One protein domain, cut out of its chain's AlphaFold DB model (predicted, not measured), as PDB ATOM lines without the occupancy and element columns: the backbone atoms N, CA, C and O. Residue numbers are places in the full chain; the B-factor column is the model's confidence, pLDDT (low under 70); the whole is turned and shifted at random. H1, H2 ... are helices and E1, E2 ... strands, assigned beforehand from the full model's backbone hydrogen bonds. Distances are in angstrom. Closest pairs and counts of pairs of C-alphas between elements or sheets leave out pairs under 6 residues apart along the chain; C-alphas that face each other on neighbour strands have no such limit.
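This is residues 62 to 149 of the 269 residues of an uncharacterized protein of Acinetobacter tandoii (UniProt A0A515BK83). A small domain is built round two helices that cross as an X, the short H2 near the middle and the long H5 across it. H3 and H4 lie toward one end of the longest axis, while E1 and H6 lie toward the other, with two short pairings tying unnamed stretches of the chain to E1. The printed part has 88 residues with six named helices and one named strand, in the order H1, H2, H3, H4, H5, E1, H6, and the class is mostly helix. It is compact and rounded, with a radius of gyration of the C-alphas of 12.8 A and spans of 35 by 28 by 26 A.

The printed part begins with H1, residues 62 to 65, whose C-alpha 62 is at (-20.647, 15.430, -16.215). H2 follows at residues 73 to 81, 12.2 A from first to last C-alpha, and then H3 at residues 85 to 90, 8.8 A. H4 is residues 97 to 100. H5, residues 102 to 116, is the longest helix at 21.1 A, and its C-alpha 102 is at (-30.188, 11.741, 1.510). The strand E1 is residues 128 to 130. H6, residues 131 to 140, is 14.2 A long and ends with C-alpha 140 at (-26.423, 34.189, -6.740).

H1 is close to H2 but not clearly touching, the closest C-alphas being those of Leu 65 and Glu 75, 7.5 A apart. H2 and H5 touch, closest at the C-alphas of Ser 77 and Ala 107, 5.2 A, at a steep tilt of 57 degrees, opposite ways. H2 and H3 only just touch, with 3 pairs of C-alphas within 8 A, the closest being Cys 78 and Pro 85 at 5.9 A. Their lines are about perpendicular, but only just, at 70.3 degrees. H4 is close to H5 but not clearly touching, with the C-alphas of Lys 98 and Leu 105 7.4 A apart. E1 pairs with no named strand, but residues 70 to 71 are antiparallel to its residues 129 to 130, and residues 122 to 123 to its residues 128 to 129. E1 and H6 meet only through their link. H6 and H2 are apart, only just, at 8.1 A. In H2, H3, H5 and H6 every O i to N i+4 pair is within hydrogen-bond range; H1 and H4 are too short for such a pair.

The two C-alphas farthest apart are those of Thr 95 and Asn 140, 36.5 A. The link from H5 to E1, with 11 residues, is long. The printed part has no cut, its mean pLDDT is 93.6, and no printed residue is under 70.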
ATOM      1  N   LYS A  62     -20.651  13.966 -16.324       90.94
ATOM      2  CA  LYS A  62     -20.647  15.430 -16.215       90.94
ATOM      3  C   LYS A  62     -20.485  16.098 -17.573       90.94
ATOM      4  O   LYS A  62     -21.131  17.114 -17.816       90.94
ATOM      5  N   PHE A  63     -19.697  15.519 -18.486       88.06
ATOM      6  CA  PHE A  63     -19.394  16.149 -19.775       88.06
ATOM      7  C   PHE A  63     -20.651  16.489 -20.579       88.06
ATOM      8  O   PHE A  63     -20.782  17.601 -21.093       88.06
ATOM      9  N   PHE A  64     -21.578  15.538 -20.705       89.50
ATOM     10  CA  PHE A  64     -22.824  15.772 -21.432       89.50
ATOM     11  C   PHE A  64     -23.871  16.453 -20.560       89.50
ATOM     12  O   PHE A  64     -24.569  17.334 -21.056       89.50
ATOM     13  N   LEU A  65     -23.945  16.102 -19.272       94.12
ATOM     14  CA  LEU A  65     -24.895  16.685 -18.328       94.12
ATOM     15  C   LEU A  65     -24.736  18.209 -18.222       94.12
ATOM     16  O   LEU A  65     -25.717  18.939 -18.336       94.12
ATOM     17  N   PHE A  66     -23.504  18.706 -18.095       95.12
ATOM     18  CA  PHE A  66     -23.225  20.138 -17.927       95.12
ATOM     19  C   PHE A  66     -23.431  20.948 -19.216       95.12
ATOM     20  O   PHE A  66     -23.513  22.176 -19.175       95.12
ATOM     21  N   LYS A  67     -23.539  20.270 -20.365       93.25
ATOM     22  CA  LYS A  67     -23.792  20.882 -21.678       93.25
ATOM     23  C   LYS A  67     -25.266  20.902 -22.069       93.25
ATOM     24  O   LYS A  67     -25.598  21.446 -23.122       93.25
ATOM     25  N   LYS A  68     -26.154  20.298 -21.273       94.00
ATOM     26  CA  LYS A  68     -27.583  20.287 -21.590       94.00
ATOM     27  C   LYS A  68     -28.149  21.707 -21.473       94.00
ATOM     28  O   LYS A  68     -27.892  22.367 -20.473       94.00
ATOM     29  N   PRO A  69     -28.954  22.170 -22.445       94.06
ATOM     30  CA  PRO A  69     -29.630  23.462 -22.338       94.06
ATOM     31  C   PRO A  69     -30.800  23.414 -21.346       94.06
ATOM     32  O   PRO A  69     -31.181  24.437 -20.783       94.06
ATOM     33  N   LEU A  70     -31.364  22.221 -21.138       94.69
ATOM     34  CA  LEU A  70     -32.511  21.973 -20.279       94.69
ATOM     35  C   LEU A  70     -32.215  20.805 -19.338       94.69
ATOM     36  O   LEU A  70     -31.745  19.752 -19.781       94.69
ATOM     37  N   LEU A  71     -32.542  20.985 -18.064       96.12
ATOM     38  CA  LEU A  71     -32.305  20.020 -16.991       96.12
ATOM     39  C   LEU A  71     -33.631  19.530 -16.411       96.12
ATOM     40  O   LEU A  71     -34.586  20.297 -16.296       96.12
ATOM     41  N   THR A  72     -33.712  18.250 -16.050       94.69
ATOM     42  CA  THR A  72     -34.765  17.788 -15.127       94.69
ATOM     43  C   THR A  72     -34.410  18.141 -13.683       94.69
ATOM     44  O   THR A  72     -33.253  18.420 -13.374       94.69
ATOM     45  N   PHE A  73     -35.383  18.024 -12.776       92.38
ATOM     46  CA  PHE A  73     -35.134  18.036 -11.330       92.38
ATOM     47  C   PHE A  73     -34.062  17.029 -10.932       92.38
ATOM     48  O   PHE A  73     -33.114  17.369 -10.243       92.38
ATOM     49  N   HIS A  74     -34.201  15.796 -11.416       94.94
ATOM     50  CA  HIS A  74     -33.261  14.723 -11.135       94.94
ATOM     51  C   HIS A  74     -31.825  15.108 -11.528       94.94
ATOM     52  O   HIS A  74     -30.899  14.968 -10.733       94.94
ATOM     53  N   GLU A  75     -31.658  15.660 -12.728       96.25
ATOM     54  CA  GLU A  75     -30.371  16.112 -13.250       96.25
ATOM     55  C   GLU A  75     -29.810  17.290 -12.452       96.25
ATOM     56  O   GLU A  75     -28.645  17.260 -12.069       96.25
ATOM     57  N   ALA A  76     -30.634  18.296 -12.153       96.50
ATOM     58  CA  ALA A  76     -30.237  19.454 -11.360       96.50
ATOM     59  C   ALA A  76     -29.811  19.063  -9.933       96.50
ATOM     60  O   ALA A  76     -28.763  19.507  -9.462       96.50
ATOM     61  N   SER A  77     -30.547  18.161  -9.276       96.69
ATOM     62  CA  SER A  77     -30.181  17.625  -7.960       96.69
ATOM     63  C   SER A  77     -28.865  16.849  -8.009       96.69
ATOM     64  O   SER A  77     -28.026  17.012  -7.125       96.69
ATOM     65  N   CYS A  78     -28.644  16.037  -9.050       96.44
ATOM     66  CA  CYS A  78     -27.380  15.320  -9.243       96.44
ATOM     67  C   CYS A  78     -26.206  16.273  -9.501       96.44
ATOM     68  O   CYS A  78     -25.112  16.039  -8.998       96.44
ATOM     69  N   ILE A  79     -26.426  17.372 -10.231       96.62
ATOM     70  CA  ILE A  79     -25.414  18.419 -10.423       96.62
ATOM     71  C   ILE A  79     -25.019  19.026  -9.071       96.62
ATOM     72  O   ILE A  79     -23.829  19.083  -8.775       96.62
ATOM     73  N   MET A  80     -25.992  19.415  -8.235       95.69
ATOM     74  CA  MET A  80     -25.729  20.022  -6.918       95.69
ATOM     75  C   MET A  80     -24.983  19.097  -5.953       95.69
ATOM     76  O   MET A  80     -24.181  19.558  -5.150       95.69
ATOM     77  N   THR A  81     -25.259  17.798  -6.020       95.50
ATOM     78  CA  THR A  81     -24.753  16.805  -5.054       95.50
ATOM     79  C   THR A  81     -23.549  16.019  -5.557       95.50
ATOM     80  O   THR A  81     -22.874  15.350  -4.781       95.50
ATOM     81  N   GLY A  82     -23.260  16.086  -6.857       93.56
ATOM     82  CA  GLY A  82     -22.176  15.339  -7.478       93.56
ATOM     83  C   GLY A  82     -22.468  13.850  -7.683       93.56
ATOM     84  O   GLY A  82     -21.548  13.118  -8.038       93.56
ATOM     85  N   TYR A  83     -23.710  13.387  -7.509       94.38
ATOM     86  CA  TYR A  83     -24.079  12.021  -7.878       94.38
ATOM     87  C   TYR A  83     -24.159  11.843  -9.400       94.38
ATOM     88  O   TYR A  83     -24.421  12.786 -10.148       94.38
ATOM     89  N   ASP A  84     -23.943  10.609  -9.858       93.19
ATOM     90  CA  ASP A  84     -24.227  10.197 -11.233       93.19
ATOM     91  C   ASP A  84     -25.741   9.937 -11.382       93.19
ATOM     92  O   ASP A  84     -26.260   9.054 -10.688       93.19
ATOM     93  N   PRO A  85     -26.452  10.654 -12.279       94.44
ATOM     94  CA  PRO A  85     -27.874  10.436 -12.538       94.44
ATOM     95  C   PRO A  85     -28.233   8.965 -12.786       94.44
ATOM     96  O   PRO A  85     -29.183   8.447 -12.203       94.44
ATOM     97  N   GLN A  86     -27.430   8.249 -13.581       91.94
ATOM     98  CA  GLN A  86     -27.722   6.851 -13.913       91.94
ATOM     99  C   GLN A  86     -27.600   5.942 -12.693       91.94
ATOM    100  O   GLN A  86     -28.377   5.001 -12.536       91.94
ATOM    101  N   HIS A  87     -26.635   6.222 -11.819       92.94
ATOM    102  CA  HIS A  87     -26.457   5.456 -10.594       92.94
ATOM    103  C   HIS A  87     -27.637   5.651  -9.637       92.94
ATOM    104  O   HIS A  87     -28.166   4.683  -9.092       92.94
ATOM    105  N   VAL A  88     -28.095   6.895  -9.483       94.25
ATOM    106  CA  VAL A  88     -29.262   7.223  -8.657       94.25
ATOM    107  C   VAL A  88     -30.525   6.542  -9.201       94.25
ATOM    108  O   VAL A  88     -31.286   5.972  -8.420       94.25
ATOM    109  N   GLU A  89     -30.739   6.547 -10.522       93.12
ATOM    110  CA  GLU A  89     -31.872   5.854 -11.159       93.12
ATOM    111  C   GLU A  89     -31.838   4.338 -10.912       93.12
ATOM    112  O   GLU A  89     -32.860   3.739 -10.572       93.12
ATOM    113  N   GLN A  90     -30.665   3.709 -11.028       93.31
ATOM    114  CA  GLN A  90     -30.506   2.270 -10.795       93.31
ATOM    115  C   GLN A  90     -30.835   1.868  -9.354       93.31
ATOM    116  O   GLN A  90     -31.431   0.816  -9.130       93.31
ATOM    117  N   CYS A  91     -30.483   2.717  -8.388       94.00
ATOM    118  CA  CYS A  91     -30.690   2.462  -6.966       94.00
ATOM    119  C   CYS A  91     -32.074   2.880  -6.449       94.00
ATOM    120  O   CYS A  91     -32.358   2.691  -5.267       94.00
ATOM    121  N   GLN A  92     -32.960   3.437  -7.283       89.94
ATOM    122  CA  GLN A  92     -34.216   4.045  -6.822       89.94
ATOM    123  C   GLN A  92     -35.126   3.084  -6.029       89.94
ATOM    124  O   GLN A  92     -35.881   3.522  -5.157       89.94
ATOM    125  N   ASN A  93     -35.047   1.781  -6.310       92.88
ATOM    126  CA  ASN A  93     -35.837   0.741  -5.642       92.88
ATOM    127  C   ASN A  93     -35.099   0.051  -4.481       92.88
ATOM    128  O   ASN A  93     -35.630  -0.894  -3.895       92.88
ATOM    129  N   ASP A  94     -33.891   0.502  -4.138       94.38
ATOM    130  CA  ASP A  94     -33.112  -0.083  -3.054       94.38
ATOM    131  C   ASP A  94     -33.749   0.219  -1.695       94.38
ATOM    132  O   ASP A  94     -34.180   1.338  -1.405       94.38
ATOM    133  N   THR A  95     -33.737  -0.772  -0.798       93.44
ATOM    134  CA  THR A  95     -34.323  -0.656   0.549       93.44
ATOM    135  C   THR A  95     -33.756   0.527   1.344       93.44
ATOM    136  O   THR A  95     -34.487   1.170   2.092       93.44
ATOM    137  N   ASN A  96     -32.474   0.846   1.142       94.19
ATOM    138  CA  ASN A  96     -31.764   1.911   1.853       94.19
ATOM    139  C   ASN A  96     -31.563   3.179   1.007       94.19
ATOM    140  O   ASN A  96     -30.761   4.034   1.382       94.19
ATOM    141  N   PHE A  97     -32.286   3.340  -0.112       94.00
ATOM    142  CA  PHE A  97     -32.112   4.475  -1.027       94.00
ATOM    143  C   PHE A  97     -32.156   5.828  -0.305       94.00
ATOM    144  O   PHE A  97     -31.257   6.648  -0.456       94.00
ATOM    145  N   LYS A  98     -33.156   6.032   0.561       93.12
ATOM    146  CA  LYS A  98     -33.320   7.289   1.312       93.12
ATOM    147  C   LYS A  98     -32.132   7.622   2.212       93.12
ATOM    148  O   LYS A  98     -31.846   8.793   2.423       93.12
ATOM    149  N   GLN A  99     -31.472   6.603   2.756       93.25
ATOM    150  CA  GLN A  99     -30.302   6.790   3.606       93.25
ATOM    151  C   GLN A  99     -29.066   7.110   2.759       93.25
ATOM    152  O   GLN A  99     -28.348   8.059   3.062       93.25
ATOM    153  N   ASN A 100     -28.862   6.356   1.676       93.06
ATOM    154  CA  ASN A 100     -27.676   6.458   0.822       93.06
ATOM    155  C   ASN A 100     -27.668   7.709  -0.074       93.06
ATOM    156  O   ASN A 100     -26.598   8.191  -0.429       93.06
ATOM    157  N   PHE A 101     -28.846   8.231  -0.421       96.25
ATOM    158  CA  PHE A 101     -29.040   9.383  -1.310       96.25
ATOM    159  C   PHE A 101     -29.772  10.533  -0.603       96.25
ATOM    160  O   PHE A 101     -30.550  11.263  -1.220       96.25
ATOM    161  N   SER A 102     -29.554  10.689   0.704       96.56
ATOM    162  CA  SER A 102     -30.188  11.741   1.510       96.56
ATOM    163  C   SER A 102     -29.847  13.150   1.011       96.56
ATOM    164  O   SER A 102     -30.754  13.971   0.895       96.56
ATOM    165  N   ASP A 103     -28.598  13.403   0.610       96.38
ATOM    166  CA  ASP A 103     -28.187  14.691   0.031       96.38
ATOM    167  C   ASP A 103     -28.883  14.965  -1.310       96.38
ATOM    168  O   ASP A 103     -29.354  16.074  -1.556       96.38
ATOM    169  N   TYR A 104     -29.012  13.946  -2.169       97.06
ATOM    170  CA  TYR A 104     -29.759  14.055  -3.429       97.06
ATOM    171  C   TYR A 104     -31.232  14.396  -3.182       97.06
ATOM    172  O   TYR A 104     -31.787  15.260  -3.862       97.06
ATOM    173  N   LEU A 105     -31.861  13.742  -2.201       96.81
ATOM    174  CA  LEU A 105     -33.243  14.026  -1.818       96.81
ATOM    175  C   LEU A 105     -33.385  15.444  -1.257       96.81
ATOM    176  O   LEU A 105     -34.279  16.166  -1.683       96.81
ATOM    177  N   GLY A 106     -32.466  15.870  -0.388       97.25
ATOM    178  CA  GLY A 106     -32.443  17.232   0.143       97.25
ATOM    179  C   GLY A 106     -32.270  18.286  -0.953       97.25
ATOM    180  O   GLY A 106     -32.998  19.275  -0.970       97.25
ATOM    181  N   ALA A 107     -31.373  18.057  -1.915       97.25
ATOM    182  CA  ALA A 107     -31.199  18.948  -3.061       97.25
ATOM    183  C   ALA A 107     -32.453  18.999  -3.944       97.25
ATOM    184  O   ALA A 107     -32.812  20.057  -4.455       97.25
ATOM    185  N   LYS A 108     -33.137  17.864  -4.127       95.88
ATOM    186  CA  LYS A 108     -34.395  17.802  -4.875       95.88
ATOM    187  C   LYS A 108     -35.503  18.600  -4.195       95.88
ATOM    188  O   LYS A 108     -36.151  19.391  -4.873       95.88
ATOM    189  N   ASP A 109     -35.673  18.430  -2.888       97.25
ATOM    190  CA  ASP A 109     -36.668  19.164  -2.101       97.25
ATOM    191  C   ASP A 109     -36.351  20.671  -2.059       97.25
ATOM    192  O   ASP A 109     -37.249  21.502  -2.170       97.25
ATOM    193  N   TYR A 110     -35.069  21.039  -1.968       96.69
ATOM    194  CA  TYR A 110     -34.625  22.434  -2.028       96.69
ATOM    195  C   TYR A 110     -34.951  23.091  -3.376       96.69
ATOM    196  O   TYR A 110     -35.525  24.178  -3.402       96.69
ATOM    197  N   ILE A 111     -34.636  22.428  -4.496       95.62
ATOM    198  CA  ILE A 111     -34.955  22.937  -5.839       95.62
ATOM    199  C   ILE A 111     -36.466  23.145  -5.992       95.62
ATOM    200  O   ILE A 111     -36.881  24.177  -6.516       95.62
ATOM    201  N   ASP A 112     -37.274  22.195  -5.518       94.06
ATOM    202  CA  ASP A 112     -38.739  22.277  -5.566       94.06
ATOM    203  C   ASP A 112     -39.253  23.507  -4.800       94.06
ATOM    204  O   ASP A 112     -39.967  24.343  -5.353       94.06
ATOM    205  N   ALA A 113     -38.766  23.712  -3.572       95.94
ATOM    206  CA  ALA A 113     -39.109  24.882  -2.768       95.94
ATOM    207  C   ALA A 113     -38.690  26.211  -3.429       95.94
ATOM    208  O   ALA A 113     -39.413  27.205  -3.347       95.94
ATOM    209  N   CYS A 114     -37.539  26.251  -4.106       94.94
ATOM    210  CA  CYS A 114     -37.085  27.444  -4.824       94.94
ATOM    211  C   CYS A 114     -37.946  27.763  -6.054       94.94
ATOM    212  O   CYS A 114     -38.121  28.938  -6.388       94.94
ATOM    213  N   ILE A 115     -38.497  26.747  -6.720       92.38
ATOM    214  CA  ILE A 115     -39.442  26.930  -7.827       92.38
ATOM    215  C   ILE A 115     -40.774  27.461  -7.297       92.38
ATOM    216  O   ILE A 115     -41.289  28.446  -7.830       92.38
ATOM    217  N   ASP A 116     -41.288  26.880  -6.211       92.81
ATOM    218  CA  ASP A 116     -42.518  27.338  -5.554       92.81
ATOM    219  C   ASP A 116     -42.406  28.792  -5.071       92.81
ATOM    220  O   ASP A 116     -43.339  29.585  -5.211       92.81
ATOM    221  N   ALA A 117     -41.232  29.172  -4.561       94.06
ATOM    222  CA  ALA A 117     -40.914  30.541  -4.163       94.06
ATOM    223  C   ALA A 117     -40.651  31.493  -5.348       94.06
ATOM    224  O   ALA A 117     -40.343  32.664  -5.128       94.06
ATOM    225  N   GLN A 118     -40.752  31.014  -6.595       91.88
ATOM    226  CA  GLN A 118     -40.461  31.762  -7.825       91.88
ATOM    227  C   GLN A 118     -39.024  32.310  -7.904       91.88
ATOM    228  O   GLN A 118     -38.760  33.288  -8.602       91.88
ATOM    229  N   MET A 119     -38.081  31.677  -7.200       92.00
ATOM    230  CA  MET A 119     -36.659  32.038  -7.219       92.00
ATOM    231  C   MET A 119     -35.907  31.387  -8.382       92.00
ATOM    232  O   MET A 119     -34.884  31.907  -8.825       92.00
ATOM    233  N   LEU A 120     -36.412  30.255  -8.873       92.00
ATOM    234  CA  LEU A 120     -35.843  29.517  -9.990       92.00
ATOM    235  C   LEU A 120     -36.886  29.362 -11.101       92.00
ATOM    236  O   LEU A 120     -37.993  28.877 -10.873       92.00
ATOM    237  N   GLY A 121     -36.517  29.780 -12.313       87.94
ATOM    238  CA  GLY A 121     -37.371  29.665 -13.491       87.94
ATOM    239  C   GLY A 121     -37.603  28.205 -13.875       87.94
ATOM    240  O   GLY A 121     -36.654  27.449 -14.085       87.94
ATOM    241  N   TYR A 122     -38.872  27.822 -13.995       89.69
ATOM    242  CA  TYR A 122     -39.287  26.464 -14.325       89.69
ATOM    243  C   TYR A 122     -40.371  26.484 -15.401       89.69
ATOM    244  O   TYR A 122     -41.392  27.162 -15.265       89.69
ATOM    245  N   ASP A 123     -40.149  25.724 -16.473       88.44
ATOM    246  CA  ASP A 123     -41.160  25.512 -17.500       88.44
ATOM    247  C   ASP A 123     -42.046  24.327 -17.108       88.44
ATOM    248  O   ASP A 123     -41.684  23.158 -17.275       88.44
ATOM    249  N   SER A 124     -43.238  24.648 -16.608       84.69
ATOM    250  CA  SER A 124     -44.235  23.662 -16.195       84.69
ATOM    251  C   SER A 124     -44.791  22.831 -17.352       84.69
ATOM    252  O   SER A 124     -45.282  21.729 -17.108       84.69
ATOM    253  N   TYR A 125     -44.692  23.301 -18.601       85.38
ATOM    254  CA  TYR A 125     -45.142  22.543 -19.766       85.38
ATOM    255  C   TYR A 125     -44.165  21.419 -20.122       85.38
ATOM    256  O   TYR A 125     -44.585  20.293 -20.390       85.38
ATOM    257  N   SER A 126     -42.860  21.703 -20.114       84.81
ATOM    258  CA  SER A 126     -41.828  20.713 -20.450       84.81
ATOM    259  C   SER A 126     -41.261  19.962 -19.241       84.81
ATOM    260  O   SER A 126     -40.561  18.962 -19.429       84.81
ATOM    261  N   ASN A 127     -41.581  20.401 -18.019       88.00
ATOM    262  CA  ASN A 127     -40.995  19.919 -16.769       88.00
ATOM    263  C   ASN A 127     -39.458  20.007 -16.795       88.00
ATOM    264  O   ASN A 127     -38.737  19.026 -16.577       88.00
ATOM    265  N   ARG A 128     -38.954  21.192 -17.161       93.75
ATOM    266  CA  ARG A 128     -37.520  21.463 -17.313       93.75
ATOM    267  C   ARG A 128     -37.124  22.802 -16.707       93.75
ATOM    268  O   ARG A 128     -37.878  23.771 -16.720       93.75
ATOM    269  N   LEU A 129     -35.877  22.840 -16.260       94.44
ATOM    270  CA  LEU A 129     -35.143  24.038 -15.880       94.44
ATOM    271  C   LEU A 129     -34.249  24.467 -17.038       94.44
ATOM    272  O   LEU A 129     -33.595  23.623 -17.658       94.44
ATOM    273  N   VAL A 130     -34.173  25.768 -17.303       95.00
ATOM    274  CA  VAL A 130     -33.160  26.318 -18.209       95.00
ATOM    275  C   VAL A 130     -31.808  26.261 -17.504       95.00
ATOM    276  O   VAL A 130     -31.651  26.769 -16.396       95.00
ATOM    277  N   ALA A 131     -30.820  25.616 -18.129       94.81
ATOM    278  CA  ALA A 131     -29.537  25.358 -17.481       94.81
ATOM    279  C   ALA A 131     -28.778  26.645 -17.133       94.81
ATOM    280  O   ALA A 131     -28.135  26.710 -16.089       94.81
ATOM    281  N   ASP A 132     -28.858  27.672 -17.979       94.38
ATOM    282  CA  ASP A 132     -28.190  28.948 -17.718       94.38
ATOM    283  C   ASP A 132     -28.843  29.716 -16.564       94.38
ATOM    284  O   ASP A 132     -28.123  30.247 -15.718       94.38
ATOM    285  N   ASP A 133     -30.175  29.686 -16.456       94.50
ATOM    286  CA  ASP A 133     -30.893  30.257 -15.310       94.50
ATOM    287  C   ASP A 133     -30.507  29.533 -14.018       94.50
ATOM    288  O   ASP A 133     -30.246  30.170 -13.001       94.50
ATOM    289  N   PHE A 134     -30.373  28.204 -14.069       96.56
ATOM    290  CA  PHE A 134     -29.928  27.412 -12.926       96.56
ATOM    291  C   PHE A 134     -28.481  27.733 -12.512       96.56
ATOM    292  O   PHE A 134     -28.201  27.884 -11.325       96.56
ATOM    293  N   LYS A 135     -27.555  27.919 -13.465       96.00
ATOM    294  CA  LYS A 135     -26.175  28.355 -13.166       96.00
ATOM    295  C   LYS A 135     -26.142  29.721 -12.480       96.00
ATOM    296  O   LYS A 135     -25.368  29.896 -11.538       96.00
ATOM    297  N   GLN A 136     -26.950  30.675 -12.958       94.12
ATOM    298  CA  GLN A 136     -27.062  32.009 -12.356       94.12
ATOM    299  C   GLN A 136     -27.683  31.938 -10.964       94.12
ATOM    300  O   GLN A 136     -27.166  32.556 -10.040       94.12
ATOM    301  N   PHE A 137     -28.747  31.150 -10.798       95.19
ATOM    302  CA  PHE A 137     -29.380  30.903  -9.506       95.19
ATOM    303  C   PHE A 137     -28.363  30.393  -8.475       95.19
ATOM    304  O   PHE A 137     -28.207  31.008  -7.423       95.19
ATOM    305  N   LEU A 138     -27.596  29.350  -8.814       95.00
ATOM    306  CA  LEU A 138     -26.554  28.816  -7.933       95.00
ATOM    307  C   LEU A 138     -25.473  29.859  -7.619       95.00
ATOM    308  O   LEU A 138     -25.059  29.989  -6.471       95.00
ATOM    309  N   ALA A 139     -25.039  30.634  -8.617       94.06
ATOM    310  CA  ALA A 139     -24.027  31.671  -8.419       94.06
ATOM    311  C   ALA A 139     -24.520  32.803  -7.499       94.06
ATOM    312  O   ALA A 139     -23.749  33.293  -6.674       94.06
ATOM    313  N   ASN A 140     -25.794  33.189  -7.606       91.00
ATOM    314  CA  ASN A 140     -26.423  34.189  -6.740       91.00
ATOM    315  C   ASN A 140     -26.553  33.699  -5.291       91.00
ATOM    316  O   ASN A 140     -26.420  34.500  -4.369       91.00
ATOM    317  N   ASP A 141     -26.765  32.396  -5.096       89.81
ATOM    318  CA  ASP A 141     -26.772  31.737  -3.783       89.81
ATOM    319  C   ASP A 141     -25.348  31.474  -3.239       89.81
ATOM    320  O   ASP A 141     -25.162  30.967  -2.137       89.81
ATOM    321  N   GLY A 142     -24.304  31.830  -3.998       90.50
ATOM    322  CA  GLY A 142     -22.905  31.621  -3.614       90.50
ATOM    323  C   GLY A 142     -22.414  30.177  -3.769       90.50
ATOM    324  O   GLY A 142     -21.320  29.847  -3.306       90.50
ATOM    325  N   THR A 143     -23.184  29.325  -4.445       93.56
ATOM    326  CA  THR A 143     -22.841  27.930  -4.730       93.56
ATOM    327  C   THR A 143     -22.127  27.823  -6.080       93.56
ATOM    328  O   THR A 143     -22.684  28.149  -7.130       93.56
ATOM    329  N   PHE A 144     -20.889  27.321  -6.073       94.81
ATOM    330  CA  PHE A 144     -20.066  27.159  -7.275       94.81
ATOM    331  C   PHE A 144     -19.638  25.705  -7.451       94.81
ATOM    332  O   PHE A 144     -19.013  25.120  -6.571       94.81
ATOM    333  N   ILE A 145     -19.972  25.147  -8.607       94.44
ATOM    334  CA  ILE A 145     -19.701  23.776  -9.018       94.44
ATOM    335  C   ILE A 145     -18.678  23.826 -10.148       94.44
ATOM    336  O   ILE A 145     -18.910  24.458 -11.191       94.44
ATOM    337  N   ASP A 146     -17.556  23.144  -9.930       92.38
ATOM    338  CA  ASP A 146     -16.437  23.065 -10.866       92.38
ATOM    339  C   ASP A 146     -16.912  22.668 -12.266       92.38
ATOM    340  O   ASP A 146     -17.658  21.702 -12.439       92.38
ATOM    341  N   SER A 147     -16.453  23.401 -13.281       91.00
ATOM    342  CA  SER A 147     -16.805  23.214 -14.696       91.00
ATOM    343  C   SER A 147     -18.287  23.401 -15.065       91.00
ATOM    344  O   SER A 147     -18.631  23.231 -16.237       91.00
ATOM    345  N   PHE A 148     -19.170  23.756 -14.123       94.62
ATOM    346  CA  PHE A 148     -20.586  24.022 -14.399       94.62
ATOM    347  C   PHE A 148     -20.913  25.520 -14.354       94.62
ATOM    348  O   PHE A 148     -21.346  26.086 -15.363       94.62
ATOM    349  N   ASN A 149     -20.689  26.175 -13.210       95.19
ATOM    350  CA  ASN A 149     -20.969  27.606 -13.006       95.19
ATOM    351  C   ASN A 149     -19.819  28.381 -12.329       95.19
ATOM    352  O   ASN A 149     -19.948  29.574 -12.069       95.19
TER     353      ASN A 149